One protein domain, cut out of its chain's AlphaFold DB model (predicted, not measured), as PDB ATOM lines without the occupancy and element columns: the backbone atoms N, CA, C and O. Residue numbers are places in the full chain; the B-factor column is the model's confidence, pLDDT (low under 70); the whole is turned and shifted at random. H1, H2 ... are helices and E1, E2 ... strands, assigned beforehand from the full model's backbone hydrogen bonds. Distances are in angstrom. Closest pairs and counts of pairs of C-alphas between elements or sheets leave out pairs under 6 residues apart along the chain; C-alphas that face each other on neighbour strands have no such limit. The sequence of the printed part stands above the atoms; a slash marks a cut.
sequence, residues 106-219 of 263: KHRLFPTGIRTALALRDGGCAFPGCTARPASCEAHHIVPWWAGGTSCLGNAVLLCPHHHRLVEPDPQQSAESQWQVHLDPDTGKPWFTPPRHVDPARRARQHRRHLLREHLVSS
ATOM      1  N   LYS A 106      11.188   5.887  11.185       55.66
ATOM      2  CA  LYS A 106      11.366   7.012  10.247       55.66
ATOM      3  C   LYS A 106      12.463   7.972  10.704       55.66
ATOM      4  O   LYS A 106      13.160   8.544   9.875       55.66
ATOM      5  N   HIS A 107      12.640   8.108  12.017       62.03
ATOM      6  CA  HIS A 107      13.679   8.936  12.611       62.03
ATOM      7  C   HIS A 107      14.524   8.103  13.566       62.03
ATOM      8  O   HIS A 107      14.002   7.481  14.489       62.03
ATOM      9  N   ARG A 108      15.845   8.108  13.361       68.56
ATOM     10  CA  ARG A 108      16.793   7.540  14.328       68.56
ATOM     11  C   ARG A 108      16.876   8.391  15.595       68.56
ATOM     12  O   ARG A 108      17.008   7.837  16.673       68.56
ATOM     13  N   LEU A 109      16.820   9.715  15.464       79.06
ATOM     14  CA  LEU A 109      16.844  10.637  16.600       79.06
ATOM     15  C   LEU A 109      15.425  10.881  17.121       79.06
ATOM     16  O   LEU A 109      14.478  10.945  16.337       79.06
ATOM     17  N   PHE A 110      15.291  11.043  18.436       78.38
ATOM     18  CA  PHE A 110      14.011  11.349  19.068       78.38
ATOM     19  C   PHE A 110      13.578  12.793  18.759       78.38
ATOM     20  O   PHE A 110      14.314  13.719  19.110       78.38
ATOM     21  N   PRO A 111      12.393  13.006  18.151       76.69
ATOM     22  CA  PRO A 111      11.840  14.338  17.931       76.69
ATOM     23  C   PRO A 111      11.577  15.079  19.243       76.69
ATOM     24  O   PRO A 111      11.408  14.461  20.299       76.69
ATOM     25  N   THR A 112      11.454  16.404  19.162       77.81
ATOM     26  CA  THR A 112      11.258  17.280  20.325       77.81
ATOM     27  C   THR A 112      10.071  16.858  21.188       77.81
ATOM     28  O   THR A 112      10.228  16.756  22.397       77.81
ATOM     29  N   GLY A 113       8.930  16.485  20.595       76.69
ATOM     30  CA  GLY A 113       7.760  16.018  21.352       76.69
ATOM     31  C   GLY A 113       8.042  14.792  22.235       76.69
ATOM     32  O   GLY A 113       7.644  14.766  23.401       76.69
ATOM     33  N   ILE A 114       8.803  13.812  21.728       81.81
ATOM     34  CA  ILE A 114       9.212  12.637  22.517       81.81
ATOM     35  C   ILE A 114      10.219  13.046  23.595       81.81
ATOM     36  O   ILE A 114      10.099  12.609  24.736       81.81
ATOM     37  N   ARG A 115      11.182  13.921  23.277       84.31
ATOM     38  CA  ARG A 115      12.149  14.434  24.263       84.31
ATOM     39  C   ARG A 115      11.466  15.184  25.405       84.31
ATOM     40  O   ARG A 115      11.822  14.973  26.560       84.31
ATOM     41  N   THR A 116      10.468  16.006  25.101       80.88
ATOM     42  CA  THR A 116       9.651  16.703  26.098       80.88
ATOM     43  C   THR A 116       8.894  15.709  26.977       80.88
ATOM     44  O   THR A 116       8.962  15.804  28.200       80.88
ATOM     45  N   ALA A 117       8.236  14.710  26.382       85.56
ATOM     46  CA  ALA A 117       7.546  13.667  27.142       85.56
ATOM     47  C   ALA A 117       8.504  12.889  28.063       85.56
ATOM     48  O   ALA A 117       8.187  12.635  29.227       85.56
ATOM     49  N   LEU A 118       9.710  12.581  27.582       89.69
ATOM     50  CA  LEU A 118      10.758  11.956  28.384       89.69
ATOM     51  C   LEU A 118      11.239  12.864  29.525       89.69
ATOM     52  O   LEU A 118      11.401  12.392  30.646       89.69
ATOM     53  N   ALA A 119      11.416  14.167  29.290       86.56
ATOM     54  CA  ALA A 119      11.791  15.121  30.335       86.56
ATOM     55  C   ALA A 119      10.752  15.184  31.465       86.56
ATOM     56  O   ALA A 119      11.129  15.221  32.638       86.56
ATOM     57  N   LEU A 120       9.459  15.127  31.125       85.50
ATOM     58  CA  LEU A 120       8.359  15.092  32.092       85.50
ATOM     59  C   LEU A 120       8.292  13.779  32.882       85.50
ATOM     60  O   LEU A 120       8.034  13.796  34.093       85.50
ATOM     61  N   ARG A 121       8.509  12.647  32.199       91.62
ATOM     62  CA  ARG A 121       8.462  11.308  32.798       91.62
ATOM     63  C   ARG A 121       9.672  11.041  33.692       91.62
ATOM     64  O   ARG A 121       9.511  10.624  34.839       91.62
ATOM     65  N   ASP A 122      10.871  11.315  33.183       93.31
ATOM     66  CA  ASP A 122      12.142  10.907  33.789       93.31
ATOM     67  C   ASP A 122      12.713  11.976  34.738       93.31
ATOM     68  O   ASP A 122      13.493  11.665  35.646       93.31
ATOM     69  N   GLY A 123      12.321  13.247  34.570       86.75
ATOM     70  CA  GLY A 123      12.727  14.363  35.433       86.75
ATOM     71  C   GLY A 123      14.232  14.659  35.438       86.75
ATOM     72  O   GLY A 123      14.712  15.406  36.289       86.75
ATOM     73  N   GLY A 124      14.990  14.058  34.519       87.62
ATOM     74  CA  GLY A 124      16.445  14.114  34.439       87.62
ATOM     75  C   GLY A 124      17.017  12.755  34.068       87.62
ATOM     76  O   GLY A 124      16.298  11.897  33.566       87.62
ATOM     77  N   CYS A 125      18.298  12.538  34.350       92.75
ATOM     78  CA  CYS A 125      18.907  11.226  34.153       92.75
ATOM     79  C   CYS A 125      18.182  10.210  35.038       92.75
ATOM     80  O   CYS A 125      18.146  10.372  36.262       92.75
ATOM     81  N   ALA A 126      17.589   9.189  34.425       97.00
ATOM     82  CA  ALA A 126      16.787   8.188  35.113       97.00
ATOM     83  C   ALA A 126      17.627   7.147  35.869       97.00
ATOM     84  O   ALA A 126      17.085   6.393  36.676       97.00
ATOM     85  N   PHE A 127      18.942   7.100  35.633       96.56
ATOM     86  CA  PHE A 127      19.823   6.146  36.299       96.56
ATOM     87  C   PHE A 127      19.790   6.332  37.831       96.56
ATOM     88  O   PHE A 127      19.897   7.473  38.296       96.56
ATOM     89  N   PRO A 128      19.675   5.259  38.641       94.94
ATOM     90  CA  PRO A 128      19.493   5.364  40.087       94.94
ATOM     91  C   PRO A 128      20.579   6.201  40.773       94.94
ATOM     92  O   PRO A 128      21.767   5.914  40.666       94.94
ATOM     93  N   GLY A 129      20.162   7.242  41.502       89.56
ATOM     94  CA  GLY A 129      21.059   8.130  42.250       89.56
ATOM     95  C   GLY A 129      21.646   9.301  41.452       89.56
ATOM     96  O   GLY A 129      22.296  10.160  42.042       89.56
ATOM     97  N   CYS A 130      21.402   9.393  40.141       87.88
ATOM     98  CA  CYS A 130      21.905  10.503  39.335       87.88
ATOM     99  C   CYS A 130      21.031  11.762  39.458       87.88
ATOM    100  O   CYS A 130      19.820  11.722  39.261       87.88
ATOM    101  N   THR A 131      21.653  12.918  39.693       86.88
ATOM    102  CA  THR A 131      20.970  14.218  39.844       86.88
ATOM    103  C   THR A 131      21.033  15.104  38.595       86.88
ATOM    104  O   THR A 131      20.611  16.260  38.638       86.88
ATOM    105  N   ALA A 132      21.550  14.589  37.475       79.81
ATOM    106  CA  ALA A 132      21.641  15.350  36.231       79.81
ATOM    107  C   ALA A 132      20.248  15.770  35.736       79.81
ATOM    108  O   ALA A 132      19.325  14.954  35.666       79.81
ATOM    109  N   ARG A 133      20.115  17.052  35.386       82.94
ATOM    110  CA  ARG A 133      18.861  17.661  34.920       82.94
ATOM    111  C   ARG A 133      18.519  17.207  33.491       82.94
ATOM    112  O   ARG A 133      19.441  16.846  32.757       82.94
ATOM    113  N   PRO A 134      17.244  17.285  33.054       82.69
ATOM    114  CA  PRO A 134      16.837  16.888  31.700       82.69
ATOM    115  C   PRO A 134      17.655  17.549  30.586       82.69
ATOM    116  O   PRO A 134      18.056  16.879  29.641       82.69
ATOM    117  N   ALA A 135      17.982  18.837  30.741       77.06
ATOM    118  CA  ALA A 135      18.788  19.594  29.781       77.06
ATOM    119  C   ALA A 135      20.215  19.039  29.596       77.06
ATOM    120  O   ALA A 135      20.850  19.281  28.577       77.06
ATOM    121  N   SER A 136      20.722  18.277  30.569       79.69
ATOM    122  CA  SER A 136      22.031  17.616  30.520       79.69
ATOM    123  C   SER A 136      21.933  16.147  30.092       79.69
ATOM    124  O   SER A 136      22.882  15.390  30.304       79.69
ATOM    125  N   CYS A 137      20.779  15.720  29.571       84.56
ATOM    126  CA  CYS A 137      20.501  14.333  29.223       84.56
ATOM    127  C   CYS A 137      20.210  14.141  27.732       84.56
ATOM    128  O   CYS A 137      19.677  15.001  27.024       84.56
ATOM    129  N   GLU A 138      20.529  12.938  27.286       85.19
ATOM    130  CA  GLU A 138      20.247  12.404  25.968       85.19
ATOM    131  C   GLU A 138      19.145  11.351  26.092       85.19
ATOM    132  O   GLU A 138      19.041  10.660  27.106       85.19
ATOM    133  N   ALA A 139      18.304  11.254  25.066       90.12
ATOM    134  CA  ALA A 139      17.320  10.190  24.972       90.12
ATOM    135  C   ALA A 139      18.010   8.941  24.411       90.12
ATOM    136  O   ALA A 139      18.544   8.973  23.302       90.12
ATOM    137  N   HIS A 140      18.004   7.878  25.202       92.56
ATOM    138  CA  HIS A 140      18.615   6.589  24.919       92.56
ATOM    139  C   HIS A 140      17.539   5.576  24.528       92.56
ATOM    140  O   HIS A 140      16.503   5.500  25.190       92.56
ATOM    141  N   HIS A 141      17.783   4.801  23.470       94.00
ATOM    142  CA  HIS A 141      16.914   3.695  23.066       94.00
ATOM    143  C   HIS A 141      17.148   2.472  23.957       94.00
ATOM    144  O   HIS A 141      18.265   1.978  24.011       94.00
ATOM    145  N   ILE A 142      16.095   1.937  24.582       95.19
ATOM    146  CA  ILE A 142      16.192   0.744  25.445       95.19
ATOM    147  C   ILE A 142      16.507  -0.505  24.613       95.19
ATOM    148  O   ILE A 142      17.463  -1.223  24.889       95.19
ATOM    149  N   VAL A 143      15.718  -0.747  23.565       91.06
ATOM    150  CA  VAL A 143      16.101  -1.620  22.455       91.06
ATOM    151  C   VAL A 143      16.843  -0.745  21.453       91.06
ATOM    152  O   VAL A 143      16.205   0.145  20.875       91.06
ATOM    153  N   PRO A 144      18.148  -0.965  21.215       86.75
ATOM    154  CA  PRO A 144      18.935  -0.085  20.366       86.75
ATOM    155  C   PRO A 144      18.354   0.054  18.964       86.75
ATOM    156  O   PRO A 144      17.851  -0.903  18.367       86.75
ATOM    157  N   TRP A 145      18.490   1.243  18.378       83.56
ATOM    158  CA  TRP A 145      18.021   1.476  17.014       83.56
ATOM    159  C   TRP A 145      18.739   0.571  15.995       83.56
ATOM    160  O   TRP A 145      18.125   0.084  15.051       83.56
ATOM    161  N   TRP A 146      20.022   0.253  16.174       82.56
ATOM    162  CA  TRP A 146      20.702  -0.698  15.280       82.56
ATOM    163  C   TRP A 146      20.151  -2.133  15.404       82.56
ATOM    164  O   TRP A 146      20.232  -2.892  14.443       82.56
ATOM    165  N   ALA A 147      19.511  -2.474  16.528       80.94
ATOM    166  CA  ALA A 147      18.913  -3.780  16.816       80.94
ATOM    167  C   ALA A 147      17.404  -3.858  16.501       80.94
ATOM    168  O   ALA A 147      16.717  -4.766  16.957       80.94
ATOM    169  N   GLY A 148      16.857  -2.897  15.748       79.12
ATOM    170  CA  GLY A 148      15.433  -2.891  15.379       79.12
ATOM    171  C   GLY A 148      14.529  -2.023  16.264       79.12
ATOM    172  O   GLY A 148      13.358  -1.853  15.935       79.12
ATOM    173  N   GLY A 149      15.061  -1.380  17.309       83.50
ATOM    174  CA  GLY A 149      14.285  -0.495  18.179       83.50
ATOM    175  C   GLY A 149      13.642   0.692  17.457       83.50
ATOM    176  O   GLY A 149      14.202   1.242  16.501       83.50
ATOM    177  N   THR A 150      12.458   1.094  17.914       79.94
ATOM    178  CA  THR A 150      11.718   2.258  17.407       79.94
ATOM    179  C   THR A 150      12.005   3.503  18.237       79.94
ATOM    180  O   THR A 150      12.333   3.429  19.421       79.94
ATOM    181  N   SER A 151      11.866   4.669  17.618       79.94
ATOM    182  CA  SER A 151      11.905   5.960  18.295       79.94
ATOM    183  C   SER A 151      10.507   6.300  18.809       79.94
ATOM    184  O   SER A 151       9.752   7.037  18.174       79.94
ATOM    185  N   CYS A 152      10.157   5.725  19.956       84.00
ATOM    186  CA  CYS A 152       8.902   5.962  20.663       84.00
ATOM    187  C   CYS A 152       9.143   6.147  22.163       84.00
ATOM    188  O   CYS A 152      10.178   5.734  22.691       84.00
ATOM    189  N   LEU A 153       8.181   6.747  22.866       88.00
ATOM    190  CA  LEU A 153       8.273   6.969  24.312       88.00
ATOM    191  C   LEU A 153       8.443   5.653  25.100       88.00
ATOM    192  O   LEU A 153       9.166   5.615  26.098       88.00
ATOM    193  N   GLY A 154       7.818   4.571  24.624       89.94
ATOM    194  CA  GLY A 154       7.885   3.233  25.222       89.94
ATOM    195  C   GLY A 154       9.212   2.491  25.011       89.94
ATOM    196  O   GLY A 154       9.422   1.449  25.619       89.94
ATOM    197  N   ASN A 155      10.118   3.018  24.185       92.56
ATOM    198  CA  ASN A 155      11.435   2.429  23.924       92.56
ATOM    199  C   ASN A 155      12.577   3.408  24.240       92.56
ATOM    200  O   ASN A 155      13.673   3.300  23.694       92.56
ATOM    201  N   ALA A 156      12.325   4.405  25.088       94.12
ATOM    202  CA  ALA A 156      13.271   5.484  25.332       94.12
ATOM    203  C   ALA A 156      13.384   5.840  26.812       94.12
ATOM    204  O   ALA A 156      12.424   5.670  27.561       94.12
ATOM    205  N   VAL A 157      14.537   6.373  27.223       97.19
ATOM    206  CA  VAL A 157      14.808   6.889  28.576       97.19
ATOM    207  C   VAL A 157      15.826   8.036  28.535       97.19
ATOM    208  O   VAL A 157      16.714   8.033  27.688       97.19
ATOM    209  N   LEU A 158      15.732   9.023  29.433       95.94
ATOM    210  CA  LEU A 158      16.758  10.063  29.578       95.94
ATOM    211  C   LEU A 158      17.946   9.606  30.417       95.94
ATOM    212  O   LEU A 158      17.792   9.175  31.562       95.94
ATOM    213  N   LEU A 159      19.151   9.815  29.889       90.75
ATOM    214  CA  LEU A 159      20.413   9.533  30.568       90.75
ATOM    215  C   LEU A 159      21.427  10.650  30.331       90.75
ATOM    216  O   LEU A 159      21.512  11.206  29.241       90.75
ATOM    217  N   CYS A 160      22.233  10.980  31.341       84.75
ATOM    218  CA  CYS A 160      23.375  11.871  31.127       84.75
ATOM    219  C   CYS A 160      24.465  11.156  30.306       84.75
ATOM    220  O   CYS A 160      24.515   9.925  30.333       84.75
ATOM    221  N   PRO A 161      25.400  11.873  29.656       83.81
ATOM    222  CA  PRO A 161      26.413  11.252  28.794       83.81
ATOM    223  C   PRO A 161      27.231  10.136  29.460       83.81
ATOM    224  O   PRO A 161      27.642   9.185  28.800       83.81
ATOM    225  N   HIS A 162      27.469  10.229  30.774       85.62
ATOM    226  CA  HIS A 162      28.144   9.174  31.532       85.62
ATOM    227  C   HIS A 162      27.306   7.890  31.601       85.62
ATOM    228  O   HIS A 162      27.778   6.831  31.196       85.62
ATOM    229  N   HIS A 163      26.063   7.987  32.078       91.25
ATOM    230  CA  HIS A 163      25.190   6.821  32.211       91.25
ATOM    231  C   HIS A 163      24.697   6.306  30.862       91.25
ATOM    232  O   HIS A 163      24.469   5.113  30.739       91.25
ATOM    233  N   HIS A 164      24.596   7.167  29.845       88.69
ATOM    234  CA  HIS A 164      24.272   6.757  28.483       88.69
ATOM    235  C   HIS A 164      25.305   5.750  27.963       88.69
ATOM    236  O   HIS A 164      24.938   4.657  27.556       88.69
ATOM    237  N   ARG A 165      26.604   6.055  28.097       84.44
ATOM    238  CA  ARG A 165      27.683   5.116  27.741       84.44
ATOM    239  C   ARG A 165      27.716   3.867  28.619       84.44
ATOM    240  O   ARG A 165      28.093   2.810  28.139       84.44
ATOM    241  N   LEU A 166      27.372   3.999  29.901       87.75
ATOM    242  CA  LEU A 166      27.398   2.881  30.845       87.75
ATOM    243  C   LEU A 166      26.342   1.814  30.527       87.75
ATOM    244  O   LEU A 166      26.574   0.638  30.800       87.75
ATOM    245  N   VAL A 167      25.178   2.229  30.021       91.31
ATOM    246  CA  VAL A 167      24.057   1.322  29.737       91.31
ATOM    247  C   VAL A 167      23.872   1.018  28.254       91.31
ATOM    248  O   VAL A 167      23.019   0.197  27.933       91.31
ATOM    249  N   GLU A 168      24.641   1.658  27.367       86.12
ATOM    250  CA  GLU A 168      24.623   1.344  25.940       86.12
ATOM    251  C   GLU A 168      24.936  -0.149  25.739       86.12
ATOM    252  O   GLU A 168      26.003  -0.605  26.166       86.12
ATOM    253  N   PRO A 169      24.029  -0.921  25.117       86.25
ATOM    254  CA  PRO A 169      24.247  -2.346  24.922       86.25
ATOM    255  C   PRO A 169      25.419  -2.617  23.981       86.25
ATOM    256  O   PRO A 169      25.481  -2.078  22.874       86.25
ATOM    257  N   ASP A 170      26.311  -3.517  24.388       86.38
ATOM    258  CA  ASP A 170      27.412  -3.994  23.551       86.38
ATOM    259  C   ASP A 170      27.095  -5.422  23.062       86.38
ATOM    260  O   ASP A 170      27.007  -6.343  23.880       86.38
ATOM    261  N   PRO A 171      26.921  -5.647  21.746       84.69
ATOM    262  CA  PRO A 171      26.544  -6.954  21.204       84.69
ATOM    263  C   PRO A 171      27.578  -8.057  21.465       84.69
ATOM    264  O   PRO A 171      27.267  -9.232  21.275       84.69
ATOM    265  N   GLN A 172      28.800  -7.710  21.874       89.44
ATOM    266  CA  GLN A 172      29.861  -8.676  22.146       89.44
ATOM    267  C   GLN A 172      29.845  -9.216  23.577       89.44
ATOM    268  O   GLN A 172      30.530 -10.203  23.846       89.44
ATOM    269  N   GLN A 173      29.086  -8.614  24.499       86.25
ATOM    270  CA  GLN A 173      29.008  -9.114  25.873       86.25
ATOM    271  C   GLN A 173      27.627  -9.666  26.204       86.25
ATOM    272  O   GLN A 173      26.608  -9.334  25.604       86.25
ATOM    273  N   SER A 174      27.610 -10.550  27.198       91.62
ATOM    274  CA  SER A 174      26.380 -11.166  27.670       91.62
ATOM    275  C   SER A 174      25.446 -10.133  28.298       91.62
ATOM    276  O   SER A 174      25.875  -9.173  28.940       91.62
ATOM    277  N   ALA A 175      24.147 -10.404  28.234       86.50
ATOM    278  CA  ALA A 175      23.151  -9.566  28.883       86.50
ATOM    279  C   ALA A 175      23.386  -9.452  30.410       86.50
ATOM    280  O   ALA A 175      23.033  -8.448  31.022       86.50
ATOM    281  N   GLU A 176      23.988 -10.464  31.044       92.19
ATOM    282  CA  GLU A 176      24.257 -10.483  32.489       92.19
ATOM    283  C   GLU A 176      25.511  -9.698  32.905       92.19
ATOM    284  O   GLU A 176      25.673  -9.384  34.089       92.19
ATOM    285  N   SER A 177      26.393  -9.384  31.955       92.00
ATOM    286  CA  SER A 177      27.609  -8.597  32.186       92.00
ATOM    287  C   SER A 177      27.408  -7.103  31.944       92.00
ATOM    288  O   SER A 177      28.328  -6.330  32.199       92.00
ATOM    289  N   GLN A 178      26.208  -6.687  31.533       93.81
ATOM    290  CA  GLN A 178      25.875  -5.298  31.223       93.81
ATOM    291  C   GLN A 178      24.698  -4.781  32.055       93.81
ATOM    292  O   GLN A 178      23.916  -5.547  32.628       93.81
ATOM    293  N   TRP A 179      24.576  -3.456  32.115       95.75
ATOM    294  CA  TRP A 179      23.371  -2.812  32.621       95.75
ATOM    295  C   TRP A 179      22.217  -3.017  31.646       95.75
ATOM    296  O   TRP A 179      22.397  -2.937  30.437       95.75
ATOM    297  N   GLN A 180      21.022  -3.247  32.180       94.94
ATOM    298  CA  GLN A 180      19.805  -3.336  31.379       94.94
ATOM    299  C   GLN A 180      18.780  -2.334  31.869       94.94
ATOM    300  O   GLN A 180      18.621  -2.138  33.076       94.94
ATOM    301  N   VAL A 181      18.048  -1.755  30.927       96.19
ATOM    302  CA  VAL A 181      16.922  -0.870  31.205       96.19
ATOM    303  C   VAL A 181      15.640  -1.571  30.782       96.19
ATOM    304  O   VAL A 181      15.601  -2.226  29.747       96.19
ATOM    305  N   HIS A 182      14.586  -1.436  31.574       94.56
ATOM    306  CA  HIS A 182      13.229  -1.784  31.164       94.56
ATOM    307  C   HIS A 182      12.258  -0.723  31.671       94.56
ATOM    308  O   HIS A 182      12.541  -0.039  32.656       94.56
ATOM    309  N   LEU A 183      11.128  -0.566  30.989       95.62
ATOM    310  CA  LEU A 183      10.021   0.234  31.497       95.62
ATOM    311  C   LEU A 183       9.044  -0.685  32.220       95.62
ATOM    312  O   LEU A 183       8.767  -1.793  31.765       95.62
ATOM    313  N   ASP A 184       8.532  -0.208  33.342       92.50
ATOM    314  CA  ASP A 184       7.383  -0.802  34.010       92.50
ATOM    315  C   ASP A 184       6.144  -0.690  33.093       92.50
ATOM    316  O   ASP A 184       5.858   0.415  32.621       92.50
ATOM    317  N   PRO A 185       5.430  -1.792  32.796       86.75
ATOM    318  CA  PRO A 185       4.276  -1.773  31.899       86.75
ATOM    319  C   PRO A 185       3.093  -0.965  32.447       86.75
ATOM    320  O   PRO A 185       2.338  -0.403  31.655       86.75
ATOM    321  N   ASP A 186       2.948  -0.873  33.770       87.31
ATOM    322  CA  ASP A 186       1.815  -0.200  34.408       87.31
ATOM    323  C   ASP A 186       2.095   1.294  34.583       87.31
ATOM    324  O   ASP A 186       1.241   2.145  34.332       87.31
ATOM    325  N   THR A 187       3.316   1.635  35.006       87.38
ATOM    326  CA  THR A 187       3.677   3.027  35.325       87.38
ATOM    327  C   THR A 187       4.434   3.743  34.207       87.38
ATOM    328  O   THR A 187       4.565   4.969  34.231       87.38
ATOM    329  N   GLY A 188       4.979   3.001  33.239       88.56
ATOM    330  CA  GLY A 188       5.853   3.513  32.182       88.56
ATOM    331  C   GLY A 188       7.221   3.993  32.677       88.56
ATOM    332  O   GLY A 188       7.971   4.592  31.902       88.56
ATOM    333  N   LYS A 189       7.557   3.792  33.959       93.94
ATOM    334  CA  LYS A 189       8.772   4.335  34.583       93.94
ATOM    335  C   LYS A 189       9.973   3.401  34.402       93.94
ATOM    336  O   LYS A 189       9.816   2.181  34.443       93.94
ATOM    337  N   PRO A 190      11.188   3.952  34.253       96.62
ATOM    338  CA  PRO A 190      12.375   3.158  33.970       96.62
ATOM    339  C   PRO A 190      12.925   2.451  35.212       96.62
ATOM    340  O   PRO A 190      13.039   3.039  36.288       96.62
ATOM    341  N   TRP A 191      13.345   1.206  35.025       97.25
ATOM    342  CA  TRP A 191      14.056   0.371  35.983       97.25
ATOM    343  C   TRP A 191      15.392  -0.081  35.400       97.25
ATOM    344  O   TRP A 191      15.508  -0.351  34.205       97.25
ATOM    345  N   PHE A 192      16.398  -0.191  36.264       97.38
ATOM    346  CA  PHE A 192      17.767  -0.524  35.888       97.38
ATOM    347  C   PHE A 192      18.210  -1.798  36.589       97.38
ATOM    348  O   PHE A 192      18.231  -1.866  37.819       97.38
ATOM    349  N   THR A 193      18.603  -2.795  35.808       97.31
ATOM    350  CA  THR A 193      19.142  -4.056  36.312       97.31
ATOM    351  C   THR A 193      20.660  -4.041  36.164       97.31
ATOM    352  O   THR A 193      21.150  -3.932  35.038       97.31
ATOM    353  N   PRO A 194      21.420  -4.128  37.268       96.38
ATOM    354  CA  PRO A 194      22.875  -4.138  37.216       96.38
ATOM    355  C   PRO A 194      23.438  -5.437  36.613       96.38
ATOM    356  O   PRO A 194      22.780  -6.490  36.638       96.38
ATOM    357  N   PRO A 195      24.688  -5.391  36.125       94.62
ATOM    358  CA  PRO A 195      25.434  -6.590  35.777       94.62
ATOM    359  C   PRO A 195      25.853  -7.375  37.028       94.62
ATOM    360  O   PRO A 195      25.999  -6.807  38.114       94.62
ATOM    361  N   ARG A 196      26.125  -8.678  36.878       94.88
ATOM    362  CA  ARG A 196      26.462  -9.570  38.010       94.88
ATOM    363  C   ARG A 196      27.681  -9.134  38.821       94.88
ATOM    364  O   ARG A 196      27.729  -9.380  40.019       94.88
ATOM    365  N   HIS A 197      28.657  -8.490  38.184       91.06
ATOM    366  CA  HIS A 197      29.859  -8.009  38.871       91.06
ATOM    367  C   HIS A 197      29.595  -6.770  39.747       91.06
ATOM    368  O   HIS A 197      30.374  -6.497  40.653       91.06
ATOM    369  N   VAL A 198      28.505  -6.031  39.499       93.19
ATOM    370  CA  VAL A 198      28.043  -4.924  40.358       93.19
ATOM    371  C   VAL A 198      27.099  -5.437  41.446       93.19
ATOM    372  O   VAL A 198      27.148  -4.974  42.582       93.19
ATOM    373  N   ASP A 199      26.215  -6.372  41.098       94.12
ATOM    374  CA  ASP A 199      25.271  -6.998  42.021       94.12
ATOM    375  C   ASP A 199      25.028  -8.451  41.585       94.12
ATOM    376  O   ASP A 199      24.338  -8.680  40.583       94.12
ATOM    377  N   PRO A 200      25.558  -9.447  42.317       95.00
ATOM    378  CA  PRO A 200      25.411 -10.854  41.946       95.00
ATOM    379  C   PRO A 200      23.953 -11.313  41.838       95.00
ATOM    380  O   PRO A 200      23.643 -12.191  41.029       95.00
ATOM    381  N   ALA A 201      23.058 -10.700  42.622       95.75
ATOM    382  CA  ALA A 201      21.628 -10.987  42.620       95.75
ATOM    383  C   ALA A 201      20.858 -10.189  41.554       95.75
ATOM    384  O   ALA A 201      19.655 -10.394  41.407       95.75
ATOM    385  N   ARG A 202      21.528  -9.285  40.823       95.25
ATOM    386  CA  ARG A 202      20.956  -8.447  39.759       95.25
ATOM    387  C   ARG A 202      19.658  -7.752  40.180       95.25
ATOM    388  O   ARG A 202      18.684  -7.717  39.434       95.25
ATOM    389  N   ARG A 203      19.622  -7.206  41.398       95.69
ATOM    390  CA  ARG A 203      18.413  -6.559  41.921       95.69
ATOM    391  C   ARG A 203      18.122  -5.290  41.130       95.69
ATOM    392  O   ARG A 203      18.970  -4.397  41.076       95.69
ATOM    393  N   ALA A 204      16.930  -5.211  40.542       95.44
ATOM    394  CA  ALA A 204      16.485  -4.037  39.805       95.44
ATOM    395  C   ALA A 204      16.390  -2.814  40.730       95.44
ATOM    396  O   ALA A 204      16.002  -2.908  41.897       95.44
ATOM    397  N   ARG A 205      16.776  -1.653  40.206       95.00
ATOM    398  CA  ARG A 205      16.846  -0.386  40.935       95.00
ATOM    399  C   ARG A 205      16.121   0.690  40.147       95.00
ATOM    400  O   ARG A 205      16.294   0.802  38.936       95.00
ATOM    401  N   GLN A 206      15.371   1.524  40.853       94.56
ATOM    402  CA  GLN A 206      14.701   2.683  40.278       94.56
ATOM    403  C   GLN A 206      15.238   3.969  40.906       94.56
ATOM    404  O   GLN A 206      15.639   3.995  42.074       94.56
ATOM    405  N   HIS A 207      15.251   5.061  40.144       94.19
ATOM    406  CA  HIS A 207      15.593   6.358  40.710       94.19
ATOM    407  C   HIS A 207      14.553   6.790  41.759       94.19
ATOM    408  O   HIS A 207      13.356   6.829  41.489       94.19
ATOM    409  N   ARG A 208      15.019   7.214  42.943       88.44
ATOM    410  CA  ARG A 208      14.180   7.562  44.111       88.44
ATOM    411  C   ARG A 208      13.025   8.527  43.805       88.44
ATOM    412  O   ARG A 208      11.954   8.407  44.387       88.44
ATOM    413  N   ARG A 209      13.223   9.467  42.874       86.44
ATOM    414  CA  ARG A 209      12.189  10.422  42.416       86.44
ATOM    415  C   ARG A 209      10.899   9.750  41.921       86.44
ATOM    416  O   ARG A 209       9.826  10.315  42.089       86.44
ATOM    417  N   HIS A 210      10.997   8.554  41.349       85.25
ATOM    418  CA  HIS A 210       9.852   7.810  40.827       85.25
ATOM    419  C   HIS A 210       9.004   7.177  41.934       85.25
ATOM    420  O   HIS A 210       7.779   7.165  41.802       85.25
ATOM    421  N   LEU A 211       9.650   6.778  43.035       75.69
ATOM    422  CA  LEU A 211       9.027   6.211  44.238       75.69
ATOM    423  C   LEU A 211       8.358   7.288  45.110       75.69
ATOM    424  O   LEU A 211       7.311   7.064  45.717       75.69
ATOM    425  N   LEU A 212       8.959   8.481  45.177       61.78
ATOM    426  CA  LEU A 212       8.427   9.606  45.959       61.78
ATOM    427  C   LEU A 212       7.170  10.212  45.323       61.78
ATOM    428  O   LEU A 212       6.240  10.589  46.031       61.78
ATOM    429  N   ARG A 213       7.125  10.293  43.987       56.22
ATOM    430  CA  ARG A 213       5.981  10.873  43.266       56.22
ATOM    431  C   ARG A 213       4.720  10.012  43.400       56.22
ATOM    432  O   ARG A 213       3.634  10.564  43.492       56.22
ATOM    433  N   GLU A 214       4.862   8.689  43.484       55.22
ATOM    434  CA  GLU A 214       3.752   7.773  43.796       55.22
ATOM    435  C   GLU A 214       3.159   8.019  45.182       55.22
ATOM    436  O   GLU A 214       1.943   8.102  45.309       55.22
ATOM    437  N   HIS A 215       3.998   8.215  46.203       47.94
ATOM    438  CA  HIS A 215       3.515   8.509  47.554       47.94
ATOM    439  C   HIS A 215       2.774   9.848  47.632       47.94
ATOM    440  O   HIS A 215       1.755   9.935  48.310       47.94
ATOM    441  N   LEU A 216       3.235  10.878  46.914       46.53
ATOM    442  CA  LEU A 216       2.550  12.175  46.880       46.53
ATOM    443  C   LEU A 216       1.203  12.095  46.148       46.53
ATOM    444  O   LEU A 216       0.225  12.637  46.648       46.53
ATOM    445  N   VAL A 217       1.130  11.379  45.020       44.03
ATOM    446  CA  VAL A 217      -0.123  11.192  44.261       44.03
ATOM    447  C   VAL A 217      -1.108  10.282  45.009       44.03
ATOM    448  O   VAL A 217      -2.313  10.531  45.004       44.03
ATOM    449  N   SER A 218      -0.609   9.262  45.715       41.78
ATOM    450  CA  SER A 218      -1.416   8.381  46.568       41.78
ATOM    451  C   SER A 218      -1.936   9.110  47.815       41.78
ATOM    452  O   SER A 218      -3.090   8.926  48.197       41.78
ATOM    453  N   SER A 219      -1.135  10.015  48.389       40.47
ATOM    454  CA  SER A 219      -1.534  10.862  49.519       40.47
ATOM    455  C   SER A 219      -2.515  11.976  49.133       40.47
ATOM    456  O   SER A 219      -3.187  12.504  50.016       40.47
TER     457      SER A 219
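This is residues 106 to 219 of the 263 residues of the protein "DUF222 domain-containing protein" of Tessaracoccus sp. MC1865 (UniProt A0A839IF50). Two short strand hairpins, E1 with E2 and E3 with E4, sit near each other in the middle of a body made mostly of stretches with no named element. H1 and H2 pack on opposite sides of the first hairpin, and H3 lies far out at one end, touching no other helix. The printed part has 114 residues, under half of them in named elements, in the order H1 E1 E2 H2 E3 E4 H3; both two-stranded sheets are antiparallel and the class is mixed. It is compact, with a radius of gyration of the C-alphas of 13.9 A and spans of 44 by 38 by 26 A.

H1, residues 112 to 122, comes closest to E2, residues 156 to 159, at the C-alphas of Asp 122 and Leu 158, 6.3 A apart. E1, residues 138 to 141, and E2 form an antiparallel hairpin at 141 degrees; N 138 and O 159 are within hydrogen-bond range at 2.8 A. H2, residues 161 to 167, comes closest to E1 at the C-alphas of His 140 and His 164, 6.7 A apart. E3, residues 180 to 183, and E4, residues 190 to 193, form an antiparallel hairpin at 151 degrees, with N 191 and O 182 2.8 A apart. E2 and E3 are near each other, with 6 pairs of C-alphas within 10 A. H3, residues 208 to 219, is apart from H2 and only just apart from H1, the closest C-alphas 8.0 A apart. Every O i to N i+4 pair is within hydrogen-bond range in H1 and H2, and 6 of 8 in H3.

H1 begins at C-alpha 112 (11.258, 17.280, 20.325) and is 14.9 A long. E1 measures 9.8 A, E2 9.7 A, H2 10.2 A, E3 10.4 A and E4 10.2 A. H3, 16.9 A, ends at C-alpha 219 (-1.534, 10.862, 49.519).

The C-alphas of Gln 172 and Ser 219, the two farthest apart, are 46.0 A apart. The printed part has no cut. The links H1 to E1, E1 to E2, H2 to E3 and E4 to H3 are long. Confidence is under 70 at residues 106 to 108 and 212 to 219.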